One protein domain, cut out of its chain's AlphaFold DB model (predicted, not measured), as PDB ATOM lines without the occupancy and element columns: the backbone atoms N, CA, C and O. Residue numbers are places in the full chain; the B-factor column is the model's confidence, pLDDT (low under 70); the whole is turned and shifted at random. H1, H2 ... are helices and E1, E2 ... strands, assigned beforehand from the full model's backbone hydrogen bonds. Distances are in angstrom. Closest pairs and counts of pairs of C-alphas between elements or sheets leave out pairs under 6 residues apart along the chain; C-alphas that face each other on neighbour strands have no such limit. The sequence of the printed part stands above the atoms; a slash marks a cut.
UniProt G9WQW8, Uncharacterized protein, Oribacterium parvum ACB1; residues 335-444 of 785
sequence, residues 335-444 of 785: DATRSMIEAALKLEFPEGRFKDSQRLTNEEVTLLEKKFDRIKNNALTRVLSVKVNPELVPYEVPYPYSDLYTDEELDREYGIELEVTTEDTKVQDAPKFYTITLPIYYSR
ATOM      1  N   ASP A 335     -70.056  22.542  15.993       66.94
ATOM      2  CA  ASP A 335     -70.177  23.090  14.637       66.94
ATOM      3  C   ASP A 335     -68.837  23.119  13.893       66.94
ATOM      4  O   ASP A 335     -68.738  22.608  12.779       66.94
ATOM      5  N   ALA A 336     -67.786  23.641  14.533       65.00
ATOM      6  CA  ALA A 336     -66.434  23.656  13.976       65.00
ATOM      7  C   ALA A 336     -65.876  22.232  13.808       65.00
ATOM      8  O   ALA A 336     -65.260  21.925  12.787       65.00
ATOM      9  N   THR A 337     -66.164  21.342  14.767       72.44
ATOM     10  CA  THR A 337     -65.800  19.917  14.696       72.44
ATOM     11  C   THR A 337     -66.467  19.226  13.499       72.44
ATOM     12  O   THR A 337     -65.798  18.485  12.779       72.44
ATOM     13  N   ARG A 338     -67.754  19.504  13.235       76.81
ATOM     14  CA  ARG A 338     -68.479  19.029  12.046       76.81
ATOM     15  C   ARG A 338     -67.824  19.556  10.772       76.81
ATOM     16  O   ARG A 338     -67.341  18.748   9.987       76.81
ATOM     17  N   SER A 339     -67.723  20.873  10.598       70.75
ATOM     18  CA  SER A 339     -67.218  21.472   9.354       70.75
ATOM     19  C   SER A 339     -65.762  21.085   9.046       70.75
ATOM     20  O   SER A 339     -65.394  20.914   7.885       70.75
ATOM     21  N   MET A 340     -64.927  20.888  10.074       73.19
ATOM     22  CA  MET A 340     -63.576  20.326   9.937       73.19
ATOM     23  C   MET A 340     -63.605  18.901   9.361       73.19
ATOM     24  O   MET A 340     -62.816  18.574   8.472       73.19
ATOM     25  N   ILE A 341     -64.502  18.050   9.867       76.31
ATOM     26  CA  ILE A 341     -64.621  16.647   9.463       76.31
ATOM     27  C   ILE A 341     -65.276  16.517   8.080       76.31
ATOM     28  O   ILE A 341     -64.777  15.748   7.262       76.31
ATOM     29  N   GLU A 342     -66.317  17.294   7.774       73.56
ATOM     30  CA  GLU A 342     -66.963  17.337   6.450       73.56
ATOM     31  C   GLU A 342     -65.971  17.730   5.351       73.56
ATOM     32  O   GLU A 342     -65.879  17.059   4.323       73.56
ATOM     33  N   ALA A 343     -65.156  18.761   5.602       66.62
ATOM     34  CA  ALA A 343     -64.102  19.188   4.685       66.62
ATOM     35  C   ALA A 343     -62.959  18.162   4.539       66.62
ATOM     36  O   ALA A 343     -62.187  18.242   3.582       66.62
ATOM     37  N   ALA A 344     -62.812  17.215   5.468       65.38
ATOM     38  CA  ALA A 344     -61.780  16.178   5.432       65.38
ATOM     39  C   ALA A 344     -62.289  14.812   4.933       65.38
ATOM     40  O   ALA A 344     -61.475  13.964   4.567       65.38
ATOM     41  N   LEU A 345     -63.605  14.558   4.939       72.44
ATOM     42  CA  LEU A 345     -64.145  13.226   4.682       72.44
ATOM     43  C   LEU A 345     -65.537  13.231   4.031       72.44
ATOM     44  O   LEU A 345     -66.561  13.395   4.692       72.44
ATOM     45  N   LYS A 346     -65.582  12.891   2.738       75.19
ATOM     46  CA  LYS A 346     -66.834  12.675   2.000       75.19
ATOM     47  C   LYS A 346     -67.392  11.258   2.219       75.19
ATOM     48  O   LYS A 346     -66.696  10.255   2.014       75.19
ATOM     49  N   LEU A 347     -68.659  11.160   2.629       79.56
ATOM     50  CA  LEU A 347     -69.342   9.889   2.906       79.56
ATOM     51  C   LEU A 347     -70.112   9.369   1.684       79.56
ATOM     52  O   LEU A 347     -71.334   9.462   1.614       79.56
ATOM     53  N   GLU A 348     -69.380   8.833   0.707       77.75
ATOM     54  CA  GLU A 348     -69.969   8.319  -0.537       77.75
ATOM     55  C   GLU A 348     -70.487   6.868  -0.431       77.75
ATOM     56  O   GLU A 348     -69.791   5.993   0.093       77.75
ATOM     57  N   PHE A 349     -71.688   6.625  -0.977       78.56
ATOM     58  CA  PHE A 349     -72.385   5.330  -1.064       78.56
ATOM     59  C   PHE A 349     -73.013   5.110  -2.455       78.56
ATOM     60  O   PHE A 349     -73.449   6.085  -3.061       78.56
ATOM     61  N   PRO A 350     -73.166   3.865  -2.951       74.38
ATOM     62  CA  PRO A 350     -73.832   3.596  -4.231       74.38
ATOM     63  C   PRO A 350     -75.243   4.194  -4.321       74.38
ATOM     64  O   PRO A 350     -76.015   4.118  -3.361       74.38
ATOM     65  N   GLU A 351     -75.602   4.763  -5.478       69.75
ATOM     66  CA  GLU A 351     -76.925   5.369  -5.678       69.75
ATOM     67  C   GLU A 351     -78.056   4.377  -5.358       69.75
ATOM     68  O   GLU A 351     -78.123   3.267  -5.883       69.75
ATOM     69  N   GLY A 352     -78.969   4.783  -4.475       68.75
ATOM     70  CA  GLY A 352     -80.100   3.954  -4.067       68.75
ATOM     71  C   GLY A 352     -79.799   2.882  -3.017       68.75
ATOM     72  O   GLY A 352     -80.730   2.175  -2.640       68.75
ATOM     73  N   ARG A 353     -78.571   2.799  -2.477       79.62
ATOM     74  CA  ARG A 353     -78.193   1.908  -1.356       79.62
ATOM     75  C   ARG A 353     -79.198   1.920  -0.193       79.62
ATOM     76  O   ARG A 353     -79.384   0.889   0.450       79.62
ATOM     77  N   PHE A 354     -79.840   3.054   0.081       80.00
ATOM     78  CA  PHE A 354     -80.755   3.224   1.215       80.00
ATOM     79  C   PHE A 354     -82.253   3.166   0.853       80.00
ATOM     80  O   PHE A 354     -83.083   3.395   1.726       80.00
ATOM     81  N   LYS A 355     -82.616   2.802  -0.393       72.88
ATOM     82  CA  LYS A 355     -84.022   2.683  -0.843       72.88
ATOM     83  C   LYS A 355     -84.824   1.654  -0.035       72.88
ATOM     84  O   LYS A 355     -85.953   1.935   0.348       72.88
ATOM     85  N   ASP A 356     -84.224   0.498   0.253       73.56
ATOM     86  CA  ASP A 356     -84.890  -0.609   0.960       73.56
ATOM     87  C   ASP A 356     -84.613  -0.625   2.476       73.56
ATOM     88  O   ASP A 356     -85.269  -1.342   3.233       73.56
ATOM     89  N   SER A 357     -83.603   0.122   2.939       82.50
ATOM     90  CA  SER A 357     -83.201   0.169   4.349       82.50
ATOM     91  C   SER A 357     -82.305   1.372   4.641       82.50
ATOM     92  O   SER A 357     -81.177   1.440   4.155       82.50
ATOM     93  N   GLN A 358     -82.766   2.268   5.516       86.56
ATOM     94  CA  GLN A 358     -82.044   3.457   5.997       86.56
ATOM     95  C   GLN A 358     -81.034   3.133   7.122       86.56
ATOM     96  O   GLN A 358     -80.844   3.907   8.058       86.56
ATOM     97  N   ARG A 359     -80.398   1.954   7.059       91.69
ATOM     98  CA  ARG A 359     -79.416   1.488   8.047       91.69
ATOM     99  C   ARG A 359     -78.115   1.048   7.383       91.69
ATOM    100  O   ARG A 359     -78.128   0.337   6.374       91.69
ATOM    101  N   LEU A 360     -76.993   1.414   7.991       91.44
ATOM    102  CA  LEU A 360     -75.667   0.875   7.706       91.44
ATOM    103  C   LEU A 360     -75.540  -0.572   8.202       91.44
ATOM    104  O   LEU A 360     -76.063  -0.955   9.251       91.44
ATOM    105  N   THR A 361     -74.792  -1.378   7.456       92.56
ATOM    106  CA  THR A 361     -74.317  -2.694   7.896       92.56
ATOM    107  C   THR A 361     -73.116  -2.545   8.833       92.56
ATOM    108  O   THR A 361     -72.392  -1.549   8.796       92.56
ATOM    109  N   ASN A 362     -72.837  -3.575   9.634       92.44
ATOM    110  CA  ASN A 362     -71.659  -3.597  10.510       92.44
ATOM    111  C   ASN A 362     -70.335  -3.475   9.726       92.44
ATOM    112  O   ASN A 362     -69.348  -2.962  10.255       92.44
ATOM    113  N   GLU A 363     -70.303  -3.933   8.469       92.00
ATOM    114  CA  GLU A 363     -69.136  -3.815   7.586       92.00
ATOM    115  C   GLU A 363     -68.939  -2.371   7.105       92.00
ATOM    116  O   GLU A 363     -67.820  -1.860   7.162       92.00
ATOM    117  N   GLU A 364     -70.018  -1.674   6.729       91.44
ATOM    118  CA  GLU A 364     -69.984  -0.244   6.388       91.44
ATOM    119  C   GLU A 364     -69.593   0.615   7.598       91.44
ATOM    120  O   GLU A 364     -68.714   1.462   7.468       91.44
ATOM    121  N   VAL A 365     -70.156   0.351   8.785       93.12
ATOM    122  CA  VAL A 365     -69.765   1.004  10.051       93.12
ATOM    123  C   VAL A 365     -68.264   0.840  10.309       93.12
ATOM    124  O   VAL A 365     -67.553   1.830  10.474       93.12
ATOM    125  N   THR A 366     -67.751  -0.394  10.246       91.06
ATOM    126  CA  THR A 366     -66.321  -0.686  10.462       91.06
ATOM    127  C   THR A 366     -65.434   0.006   9.417       91.06
ATOM    128  O   THR A 366     -64.343   0.486   9.733       91.06
ATOM    129  N   LEU A 367     -65.885   0.077   8.160       88.56
ATOM    130  CA  LEU A 367     -65.171   0.765   7.086       88.56
ATOM    131  C   LEU A 367     -65.146   2.286   7.302       88.56
ATOM    132  O   LEU A 367     -64.106   2.905   7.080       88.56
ATOM    133  N   LEU A 368     -66.252   2.879   7.761       88.75
ATOM    134  CA  LEU A 368     -66.348   4.302   8.089       88.75
ATOM    135  C   LEU A 368     -65.471   4.675   9.285       88.75
ATOM    136  O   LEU A 368     -64.638   5.567   9.149       88.75
ATOM    137  N   GLU A 369     -65.576   3.965  10.412       89.31
ATOM    138  CA  GLU A 369     -64.760   4.207  11.618       89.31
ATOM    139  C   GLU A 369     -63.251   4.161  11.330       89.31
ATOM    140  O   GLU A 369     -62.465   4.899  11.939       89.31
ATOM    141  N   LYS A 370     -62.859   3.354  10.336       87.56
ATOM    142  CA  LYS A 370     -61.503   3.274   9.789       87.56
ATOM    143  C   LYS A 370     -61.128   4.451   8.876       87.56
ATOM    144  O   LYS A 370     -59.969   4.857   8.887       87.56
ATOM    145  N   LYS A 371     -62.056   5.060   8.119       85.75
ATOM    146  CA  LYS A 371     -61.764   6.308   7.373       85.75
ATOM    147  C   LYS A 371     -61.324   7.429   8.332       85.75
ATOM    148  O   LYS A 371     -60.383   8.160   8.028       85.75
ATOM    149  N   PHE A 372     -61.902   7.491   9.537       87.00
ATOM    150  CA  PHE A 372     -61.483   8.429  10.588       87.00
ATOM    151  C   PHE A 372     -60.098   8.133  11.197       87.00
ATOM    152  O   PHE A 372     -59.619   8.939  11.994       87.00
ATOM    153  N   ASP A 373     -59.408   7.033  10.858       84.38
ATOM    154  CA  ASP A 373     -58.051   6.757  11.369       84.38
ATOM    155  C   ASP A 373     -57.074   7.888  11.032       84.38
ATOM    156  O   ASP A 373     -56.251   8.245  11.875       84.38
ATOM    157  N   ARG A 374     -57.186   8.507   9.847       77.81
ATOM    158  CA  ARG A 374     -56.373   9.681   9.486       77.81
ATOM    159  C   ARG A 374     -56.600  10.838  10.461       77.81
ATOM    160  O   ARG A 374     -55.637  11.439  10.929       77.81
ATOM    161  N   ILE A 375     -57.866  11.108  10.772       80.81
ATOM    162  CA  ILE A 375     -58.305  12.219  11.620       80.81
ATOM    163  C   ILE A 375     -57.830  11.985  13.065       80.81
ATOM    164  O   ILE A 375     -57.112  12.820  13.609       80.81
ATOM    165  N   LYS A 376     -58.097  10.805  13.644       85.00
ATOM    166  CA  LYS A 376     -57.665  10.419  15.006       85.00
ATOM    167  C   LYS A 376     -56.136  10.501  15.200       85.00
ATOM    168  O   LYS A 376     -55.664  10.900  16.262       85.00
ATOM    169  N   ASN A 377     -55.346  10.139  14.180       83.88
ATOM    170  CA  ASN A 377     -53.874  10.137  14.247       83.88
ATOM    171  C   ASN A 377     -53.213  11.519  14.055       83.88
ATOM    172  O   ASN A 377     -52.020  11.651  14.350       83.88
ATOM    173  N   ASN A 378     -53.937  12.524  13.553       83.25
ATOM    174  CA  ASN A 378     -53.425  13.879  13.336       83.25
ATOM    175  C   ASN A 378     -53.712  14.743  14.576       83.25
ATOM    176  O   ASN A 378     -54.868  14.921  14.949       83.25
ATOM    177  N   ALA A 379     -52.677  15.293  15.212       82.31
ATOM    178  CA  ALA A 379     -52.816  16.123  16.410       82.31
ATOM    179  C   ALA A 379     -53.658  17.388  16.155       82.31
ATOM    180  O   ALA A 379     -54.387  17.823  17.044       82.31
ATOM    181  N   LEU A 380     -53.630  17.913  14.923       77.62
ATOM    182  CA  LEU A 380     -54.404  19.088  14.512       77.62
ATOM    183  C   LEU A 380     -55.922  18.919  14.625       77.62
ATOM    184  O   LEU A 380     -56.621  19.920  14.624       77.62
ATOM    185  N   THR A 381     -56.454  17.697  14.709       77.06
ATOM    186  CA  THR A 381     -57.911  17.483  14.784       77.06
ATOM    187  C   THR A 381     -58.452  17.544  16.205       77.06
ATOM    188  O   THR A 381     -59.660  17.622  16.390       77.06
ATOM    189  N   ARG A 382     -57.580  17.363  17.210       80.00
ATOM    190  CA  ARG A 382     -57.929  17.060  18.612       80.00
ATOM    191  C   ARG A 382     -58.871  15.858  18.813       80.00
ATOM    192  O   ARG A 382     -59.163  15.510  19.953       80.00
ATOM    193  N   VAL A 383     -59.289  15.155  17.755       84.75
ATOM    194  CA  VAL A 383     -60.161  13.974  17.820       84.75
ATOM    195  C   VAL A 383     -59.387  12.794  18.408       84.75
ATOM    196  O   VAL A 383     -58.232  12.540  18.053       84.75
ATOM    197  N   LEU A 384     -60.049  12.062  19.302       86.56
ATOM    198  CA  LEU A 384     -59.556  10.846  19.947       86.56
ATOM    199  C   LEU A 384     -60.300   9.602  19.453       86.56
ATOM    200  O   LEU A 384     -59.684   8.576  19.166       86.56
ATOM    201  N   SER A 385     -61.622   9.703  19.332       88.56
ATOM    202  CA  SER A 385     -62.492   8.629  18.858       88.56
ATOM    203  C   SER A 385     -63.684   9.185  18.093       88.56
ATOM    204  O   SER A 385     -64.167  10.280  18.371       88.56
ATOM    205  N   VAL A 386     -64.145   8.392  17.130       90.69
ATOM    206  CA  VAL A 386     -65.392   8.585  16.392       90.69
ATOM    207  C   VAL A 386     -66.114   7.248  16.448       90.69
ATOM    208  O   VAL A 386     -65.506   6.235  16.098       90.69
ATOM    209  N   LYS A 387     -67.366   7.254  16.903       92.56
ATOM    210  CA  LYS A 387     -68.281   6.108  16.872       92.56
ATOM    211  C   LYS A 387     -69.430   6.438  15.926       92.56
ATOM    212  O   LYS A 387     -70.020   7.512  16.029       92.56
ATOM    213  N   VAL A 388     -69.709   5.537  14.991       94.00
ATOM    214  CA  VAL A 388     -70.717   5.742  13.939       94.00
ATOM    215  C   VAL A 388     -72.073   5.213  14.404       94.00
ATOM    216  O   VAL A 388     -72.185   4.037  14.756       94.00
ATOM    217  N   ASN A 389     -73.120   6.044  14.368       93.25
ATOM    218  CA  ASN A 389     -74.487   5.550  14.505       93.25
ATOM    219  C   ASN A 389     -74.865   4.781  13.216       93.25
ATOM    220  O   ASN A 389     -74.730   5.326  12.119       93.25
ATOM    221  N   PRO A 390     -75.300   3.508  13.297       92.38
ATOM    222  CA  PRO A 390     -75.725   2.748  12.122       92.38
ATOM    223  C   PRO A 390     -77.050   3.222  11.507       92.38
ATOM    224  O   PRO A 390     -77.391   2.761  10.419       92.38
ATOM    225  N   GLU A 391     -77.830   4.062  12.184       92.38
ATOM    226  CA  GLU A 391     -79.119   4.564  11.700       92.38
ATOM    227  C   GLU A 391     -78.938   5.917  11.003       92.38
ATOM    228  O   GLU A 391     -78.260   6.805  11.521       92.38
ATOM    229  N   LEU A 392     -79.519   6.066   9.807       89.12
ATOM    230  CA  LEU A 392     -79.552   7.355   9.124       89.12
ATOM    231  C   LEU A 392     -80.588   8.269   9.780       89.12
ATOM    232  O   LEU A 392     -81.710   7.850  10.066       89.12
ATOM    233  N   VAL A 393     -80.222   9.536   9.938       88.44
ATOM    234  CA  VAL A 393     -81.116  10.613  10.379       88.44
ATOM    235  C   VAL A 393     -81.382  11.567   9.209       88.44
ATOM    236  O   VAL A 393     -80.546  11.641   8.304       88.44
ATOM    237  N   PRO A 394     -82.505  12.308   9.180       83.44
ATOM    238  CA  PRO A 394     -82.674  13.422   8.248       83.44
ATOM    239  C   PRO A 394     -81.526  14.428   8.406       83.44
ATOM    240  O   PRO A 394     -81.117  14.719   9.532       83.44
ATOM    241  N   TYR A 395     -80.994  14.950   7.300       78.38
ATOM    242  CA  TYR A 395     -79.924  15.951   7.347       78.38
ATOM    243  C   TYR A 395     -80.478  17.357   7.101       78.38
ATOM    244  O   TYR A 395     -80.799  17.735   5.977       78.38
ATOM    245  N   GLU A 396     -80.577  18.149   8.168       70.00
ATOM    246  CA  GLU A 396     -80.907  19.571   8.069       70.00
ATOM    247  C   GLU A 396     -79.648  20.376   7.711       70.00
ATOM    248  O   GLU A 396     -78.624  20.296   8.395       70.00
ATOM    249  N   VAL A 397     -79.713  21.163   6.632       62.41
ATOM    250  CA  VAL A 397     -78.609  22.037   6.213       62.41
ATOM    251  C   VAL A 397     -78.453  23.168   7.244       62.41
ATOM    252  O   VAL A 397     -79.394  23.938   7.435       62.41
ATOM    253  N   PRO A 398     -77.290  23.317   7.909       54.59
ATOM    254  CA  PRO A 398     -77.170  24.138   9.120       54.59
ATOM    255  C   PRO A 398     -77.127  25.660   8.892       54.59
ATOM    256  O   PRO A 398     -76.947  26.402   9.855       54.59
ATOM    257  N   TYR A 399     -77.268  26.140   7.651       50.50
ATOM    258  CA  TYR A 399     -77.270  27.566   7.308       50.50
ATOM    259  C   TYR A 399     -78.386  27.899   6.303       50.50
ATOM    260  O   TYR A 399     -78.548  27.172   5.322       50.50
ATOM    261  N   PRO A 400     -79.104  29.029   6.468       39.69
ATOM    262  CA  PRO A 400     -80.244  29.409   5.629       39.69
ATOM    263  C   PRO A 400     -79.861  29.969   4.243       39.69
ATOM    264  O   PRO A 400     -80.698  30.557   3.568       39.69
ATOM    265  N   TYR A 401     -78.619  29.783   3.787       40.28
ATOM    266  CA  TYR A 401     -78.178  30.142   2.433       40.28
ATOM    267  C   TYR A 401     -78.571  29.066   1.401       40.28
ATOM    268  O   TYR A 401     -77.752  28.625   0.594       40.28
ATOM    269  N   SER A 402     -79.847  28.657   1.409       42.62
ATOM    270  CA  SER A 402     -80.441  27.695   0.459       42.62
ATOM    271  C   SER A 402     -80.148  28.030  -1.003       42.62
ATOM    272  O   SER A 402     -80.019  27.140  -1.835       42.62
ATOM    273  N   ASP A 403     -80.003  29.321  -1.289       40.31
ATOM    274  CA  ASP A 403     -79.892  29.889  -2.628       40.31
ATOM    275  C   ASP A 403     -78.429  29.981  -3.112       40.31
ATOM    276  O   ASP A 403     -78.164  30.591  -4.152       40.31
ATOM    277  N   LEU A 404     -77.478  29.432  -2.346       38.91
ATOM    278  CA  LEU A 404     -76.062  29.258  -2.709       38.91
ATOM    279  C   LEU A 404     -75.653  27.778  -2.778       38.91
ATOM    280  O   LEU A 404     -74.777  27.436  -3.568       38.91
ATOM    281  N   TYR A 405     -76.290  26.904  -1.995       39.94
ATOM    282  CA  TYR A 405     -76.049  25.463  -2.061       39.94
ATOM    283  C   TYR A 405     -76.586  24.834  -3.355       39.94
ATOM    284  O   TYR A 405     -77.404  25.402  -4.081       39.94
ATOM    285  N   THR A 406     -76.079  23.644  -3.665       46.25
ATOM    286  CA  THR A 406     -76.147  23.053  -5.008       46.25
ATOM    287  C   THR A 406     -76.798  21.667  -5.016       46.25
ATOM    288  O   THR A 406     -77.016  21.054  -3.979       46.25
ATOM    289  N   ASP A 407     -77.132  21.105  -6.178       39.81
ATOM    290  CA  ASP A 407     -77.911  19.852  -6.220       39.81
ATOM    291  C   ASP A 407     -77.148  18.569  -5.859       39.81
ATOM    292  O   ASP A 407     -77.781  17.561  -5.558       39.81
ATOM    293  N   GLU A 408     -75.810  18.577  -5.804       43.28
ATOM    294  CA  GLU A 408     -75.088  17.497  -5.094       43.28
ATOM    295  C   GLU A 408     -75.231  17.605  -3.563       43.28
ATOM    296  O   GLU A 408     -74.781  16.728  -2.827       43.28
ATOM    297  N   GLU A 409     -75.881  18.667  -3.090       45.59
ATOM    298  CA  GLU A 409     -76.188  18.958  -1.696       45.59
ATOM    299  C   GLU A 409     -77.688  18.823  -1.387       45.59
ATOM    300  O   GLU A 409     -78.040  18.655  -0.223       45.59
ATOM    301  N   LEU A 410     -78.560  18.801  -2.404       44.09
ATOM    302  CA  LEU A 410     -79.967  18.389  -2.275       44.09
ATOM    303  C   LEU A 410     -80.146  16.858  -2.305       44.09
ATOM    304  O   LEU A 410     -81.124  16.354  -1.764       44.09
ATOM    305  N   ASP A 411     -79.157  16.102  -2.804       50.28
ATOM    306  CA  ASP A 411     -79.039  14.647  -2.567       50.28
ATOM    307  C   ASP A 411     -78.885  14.302  -1.056       50.28
ATOM    308  O   ASP A 411     -79.011  13.135  -0.671       50.28
ATOM    309  N   ARG A 412     -78.622  15.295  -0.182       60.81
ATOM    310  CA  ARG A 412     -78.448  15.144   1.277       60.81
ATOM    311  C   ARG A 412     -79.784  15.053   2.036       60.81
ATOM    312  O   ARG A 412     -79.962  15.719   3.048       60.81
ATOM    313  N   GLU A 413     -80.720  14.208   1.599       64.69
ATOM    314  CA  GLU A 413     -81.935  13.919   2.391       64.69
ATOM    315  C   GLU A 413     -81.590  13.338   3.780       64.69
ATOM    316  O   GLU A 413     -82.310  13.548   4.758       64.69
ATOM    317  N   TYR A 414     -80.469  12.612   3.867       76.94
ATOM    318  CA  TYR A 414     -80.031  11.888   5.057       76.94
ATOM    319  C   TYR A 414     -78.575  12.180   5.419       76.94
ATOM    320  O   TYR A 414     -77.744  12.557   4.588       76.94
ATOM    321  N   GLY A 415     -78.256  11.926   6.682       87.50
ATOM    322  CA  GLY A 415     -76.915  11.983   7.231       87.50
ATOM    323  C   GLY A 415     -76.656  10.848   8.215       87.50
ATOM    324  O   GLY A 415     -77.564  10.133   8.642       87.50
ATOM    325  N   ILE A 416     -75.385  10.683   8.556       89.94
ATOM    326  CA  ILE A 416     -74.896   9.725   9.542       89.94
ATOM    327  C   ILE A 416     -74.534  10.507  10.798       89.94
ATOM    328  O   ILE A 416     -73.672  11.389  10.761       89.94
ATOM    329  N   GLU A 417     -75.193  10.176  11.902       91.75
ATOM    330  CA  GLU A 417     -74.860  10.705  13.221       91.75
ATOM    331  C   GLU A 417     -73.570  10.050  13.749       91.75
ATOM    332  O   GLU A 417     -73.351   8.842  13.616       91.75
ATOM    333  N   LEU A 418     -72.698  10.860  14.346       91.88
ATOM    334  CA  LEU A 418     -71.425  10.458  14.926       91.88
ATOM    335  C   LEU A 418     -71.305  10.950  16.364       91.88
ATOM    336  O   LEU A 418     -71.533  12.125  16.651       91.88
ATOM    337  N   GLU A 419     -70.811  10.078  17.236       91.50
ATOM    338  CA  GLU A 419     -70.297  10.455  18.550       91.50
ATOM    339  C   GLU A 419     -68.795  10.740  18.414       91.50
ATOM    340  O   GLU A 419     -67.987   9.818  18.245       91.50
ATOM    341  N   VAL A 420     -68.409  12.017  18.460       89.12
ATOM    342  CA  VAL A 420     -67.013  12.463  18.322       89.12
ATOM    343  C   VAL A 420     -66.465  12.911  19.674       89.12
ATOM    344  O   VAL A 420     -66.928  13.887  20.261       89.12
ATOM    345  N   THR A 421     -65.438  12.223  20.169       87.31
ATOM    346  CA  THR A 421     -64.719  12.604  21.394       87.31
ATOM    347  C   THR A 421     -63.448  13.364  21.018       87.31
ATOM    348  O   THR A 421     -62.587  12.808  20.329       87.31
ATOM    349  N   THR A 422     -63.296  14.602  21.493       81.88
ATOM    350  CA  THR A 422     -62.060  15.396  21.329       81.88
ATOM    351  C   THR A 422     -61.273  15.487  22.639       81.88
ATOM    352  O   THR A 422     -61.729  15.043  23.695       81.88
ATOM    353  N   GLU A 423     -60.072  16.058  22.602       77.25
ATOM    354  CA  GLU A 423     -59.292  16.337  23.812       77.25
ATOM    355  C   GLU A 423     -59.911  17.445  24.674       77.25
ATOM    356  O   GLU A 423     -59.819  17.377  25.896       77.25
ATOM    357  N   ASP A 424     -60.628  18.390  24.068       67.19
ATOM    358  CA  ASP A 424     -61.301  19.507  24.745       67.19
ATOM    359  C   ASP A 424     -62.513  19.022  25.568       67.19
ATOM    360  O   ASP A 424     -62.775  19.519  26.663       67.19
ATOM    361  N   THR A 425     -63.199  17.961  25.116       62.12
ATOM    362  CA  THR A 425     -64.318  17.336  25.858       62.12
ATOM    363  C   THR A 425     -63.909  16.643  27.169       62.12
ATOM    364  O   THR A 425     -64.777  16.197  27.920       62.12
ATOM    365  N   LYS A 426     -62.603  16.569  27.471       59.91
ATOM    366  CA  LYS A 426     -62.048  16.043  28.732       59.91
ATOM    367  C   LYS A 426     -61.770  17.109  29.796       59.91
ATOM    368  O   LYS A 426     -61.294  16.761  30.871       59.91
ATOM    369  N   VAL A 427     -62.036  18.383  29.503       55.25
ATOM    370  CA  VAL A 427     -61.813  19.510  30.434       55.25
ATOM    371  C   VAL A 427     -63.007  19.712  31.388       55.25
ATOM    372  O   VAL A 427     -62.929  20.498  32.323       55.25
ATOM    373  N   GLN A 428     -64.108  18.978  31.186       51.97
ATOM    374  CA  GLN A 428     -65.262  18.923  32.094       51.97
ATOM    375  C   GLN A 428     -65.264  17.592  32.868       51.97
ATOM    376  O   GLN A 428     -64.787  16.583  32.348       51.97
ATOM    377  N   ASP A 429     -65.846  17.567  34.074       48.41
ATOM    378  CA  ASP A 429     -65.754  16.454  35.048       48.41
ATOM    379  C   ASP A 429     -66.318  15.092  34.594       48.41
ATOM    380  O   ASP A 429     -66.172  14.084  35.287       48.41
ATOM    381  N   ALA A 430     -66.944  15.030  33.418       52.38
ATOM    382  CA  ALA A 430     -67.300  13.791  32.743       52.38
ATOM    383  C   ALA A 430     -66.934  13.884  31.251       52.38
ATOM    384  O   ALA A 430     -67.228  14.908  30.625       52.38
ATOM    385  N   PRO A 431     -66.347  12.829  30.648       52.50
ATOM    386  CA  PRO A 431     -66.001  12.824  29.231       52.50
ATOM    387  C   PRO A 431     -67.272  12.870  28.379       52.50
ATOM    388  O   PRO A 431     -68.016  11.891  28.292       52.50
ATOM    389  N   LYS A 432     -67.511  14.014  27.740       72.25
ATOM    390  CA  LYS A 432     -68.593  14.188  26.765       72.25
ATOM    391  C   LYS A 432     -68.121  13.794  25.364       72.25
ATOM    392  O   LYS A 432     -66.930  13.674  25.095       72.25
ATOM    393  N   PHE A 433     -69.070  13.615  24.459       82.25
ATOM    394  CA  PHE A 433     -68.838  13.597  23.019       82.25
ATOM    395  C   PHE A 433     -69.676  14.708  22.387       82.25
ATOM    396  O   PHE A 433     -70.710  15.096  22.932       82.25
ATOM    397  N   TYR A 434     -69.242  15.214  21.238       81.88
ATOM    398  CA  TYR A 434     -70.119  15.973  20.360       81.88
ATOM    399  C   TYR A 434     -70.913  14.984  19.513       81.88
ATOM    400  O   TYR A 434     -70.321  14.172  18.801       81.88
ATOM    401  N   THR A 435     -72.240  15.066  19.576       86.12
ATOM    402  CA  THR A 435     -73.095  14.521  18.522       86.12
ATOM    403  C   THR A 435     -72.993  15.456  17.321       86.12
ATOM    404  O   THR A 435     -73.287  16.646  17.445       86.12
ATOM    405  N   ILE A 436     -72.553  14.940  16.177       86.06
ATOM    406  CA  ILE A 436     -72.581  15.660  14.898       86.06
ATOM    407  C   ILE A 436     -73.212  14.775  13.829       86.06
ATOM    408  O   ILE A 436     -73.000  13.566  13.827       86.06
ATOM    409  N   THR A 437     -73.934  15.371  12.887       87.38
ATOM    410  CA  THR A 437     -74.416  14.667  11.693       87.38
ATOM    411  C   THR A 437     -73.548  15.066  10.510       87.38
ATOM    412  O   THR A 437     -73.351  16.258  10.288       87.38
ATOM    413  N   LEU A 438     -73.041  14.087   9.755       85.38
ATOM    414  CA  LEU A 438     -72.401  14.313   8.455       85.38
ATOM    415  C   LEU A 438     -73.364  13.914   7.326       85.38
ATOM    416  O   LEU A 438     -73.991  12.858   7.433       85.38
ATOM    417  N   PRO A 439     -73.451  14.667   6.221       82.56
ATOM    418  CA  PRO A 439     -74.281  14.286   5.084       82.56
ATOM    419  C   PRO A 439     -73.727  13.052   4.356       82.56
ATOM    420  O   PRO A 439     -72.508  12.899   4.207       82.56
ATOM    421  N   ILE A 440     -74.619  12.195   3.845       80.00
ATOM    422  CA  ILE A 440     -74.238  11.172   2.859       80.00
ATOM    423  C   ILE A 440     -74.250  11.748   1.441       80.00
ATOM    424  O   ILE A 440     -74.928  12.730   1.153       80.00
ATOM    425  N   TYR A 441     -73.502  11.110   0.544       74.19
ATOM    426  CA  TYR A 441     -73.434  11.461  -0.872       74.19
ATOM    427  C   TYR A 441     -73.614  10.204  -1.722       74.19
ATOM    428  O   TYR A 441     -73.026   9.163  -1.420       74.19
ATOM    429  N   TYR A 442     -74.363  10.290  -2.820       68.44
ATOM    430  CA  TYR A 442     -74.512   9.155  -3.728       68.44
ATOM    431  C   TYR A 442     -73.408   9.128  -4.794       68.44
ATOM    432  O   TYR A 442     -73.314  10.002  -5.658       68.44
ATOM    433  N   SER A 443     -72.575   8.084  -4.765       61.44
ATOM    434  CA  SER A 443     -71.645   7.753  -5.843       61.44
ATOM    435  C   SER A 443     -72.437   7.192  -7.027       61.44
ATOM    436  O   SER A 443     -72.774   6.004  -7.075       61.44
ATOM    437  N   ARG A 444     -72.754   8.078  -7.970       62.41
ATOM    438  CA  ARG A 444     -73.364   7.765  -9.269       62.41
ATOM    439  C   ARG A 444     -72.323   7.023 -10.124       62.41
ATOM    440  O   ARG A 444     -71.189   7.488 -10.210       62.41
TER     441      ARG A 444
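This is residues 335 to 444 of the 785 residues of an uncharacterized protein of Oribacterium parvum ACB1 (UniProt G9WQW8). A strongly twisted sheet of four strands, curled like part of a barrel, has H1 across one face and H2 on the opposite face, beside edge strand E2. Residues 395 to 406 form a long loop reaching 23 A from the mean of all C-alphas. The 110 printed residues include H1 E1 H2 H3 E2 H4 E3 E4 in chain order; the class is mixed, helices and strands, and the mixed sheet runs E1 E4 E3 E2. The whole is compact, with a radius of gyration of the C-alphas of 14.5 A and spans of 41 by 35 by 23 A.

H1 is residues 335 to 342, 10.5 A, from C-alpha 335 at (-70.177, 23.090, 14.637). E1 is 347 to 350, H2 362 to 371 at 14.3 A, and H3 373 to 377. E2, 383 to 394, spans 24.5 A and bends by 86 degrees at residue 391. H4 is 407 to 410, E3 414 to 422 at 24.5 A, and E4 434 to 443 at 27.5 A, ending at C-alpha 443 (-71.645, 7.753, -5.843).

E3 and E4 form an antiparallel hairpin, with N 418 and O 436 2.8 A apart. E3 and E2 are antiparallel, N 389 to O 417 being 2.9 A. E1 and E4 are parallel, N 441 to O 347 being 2.9 A. E1, H2 H3, E2 is a split strand-helix-strand unit, E4 and E3 between its strands, with a right-handed crossover. H1's height over the sheet is 6.5 A; C-alphas 338 and 436 are its closest to E4, 6.0 A. H2's height is 7.0 A; C-alphas 365 and 388 are its closest to E2, 6.2 A. H3 is only just at the sheet's level, 3.6 A; H4 only grazes the sheet. Every O i to N i+4 pair is within hydrogen-bond range in H1, H2 and H3; H4 is too short for one.

The C-alphas of Asp 429 and Arg 444 are the two farthest apart, 45.8 A. The printed part has no cut; the links E1 to H2, E2 to H4 and E3 to E4 are long. Mean pLDDT of the printed part is 74.6, and residues 397 to 413 are among those under 70.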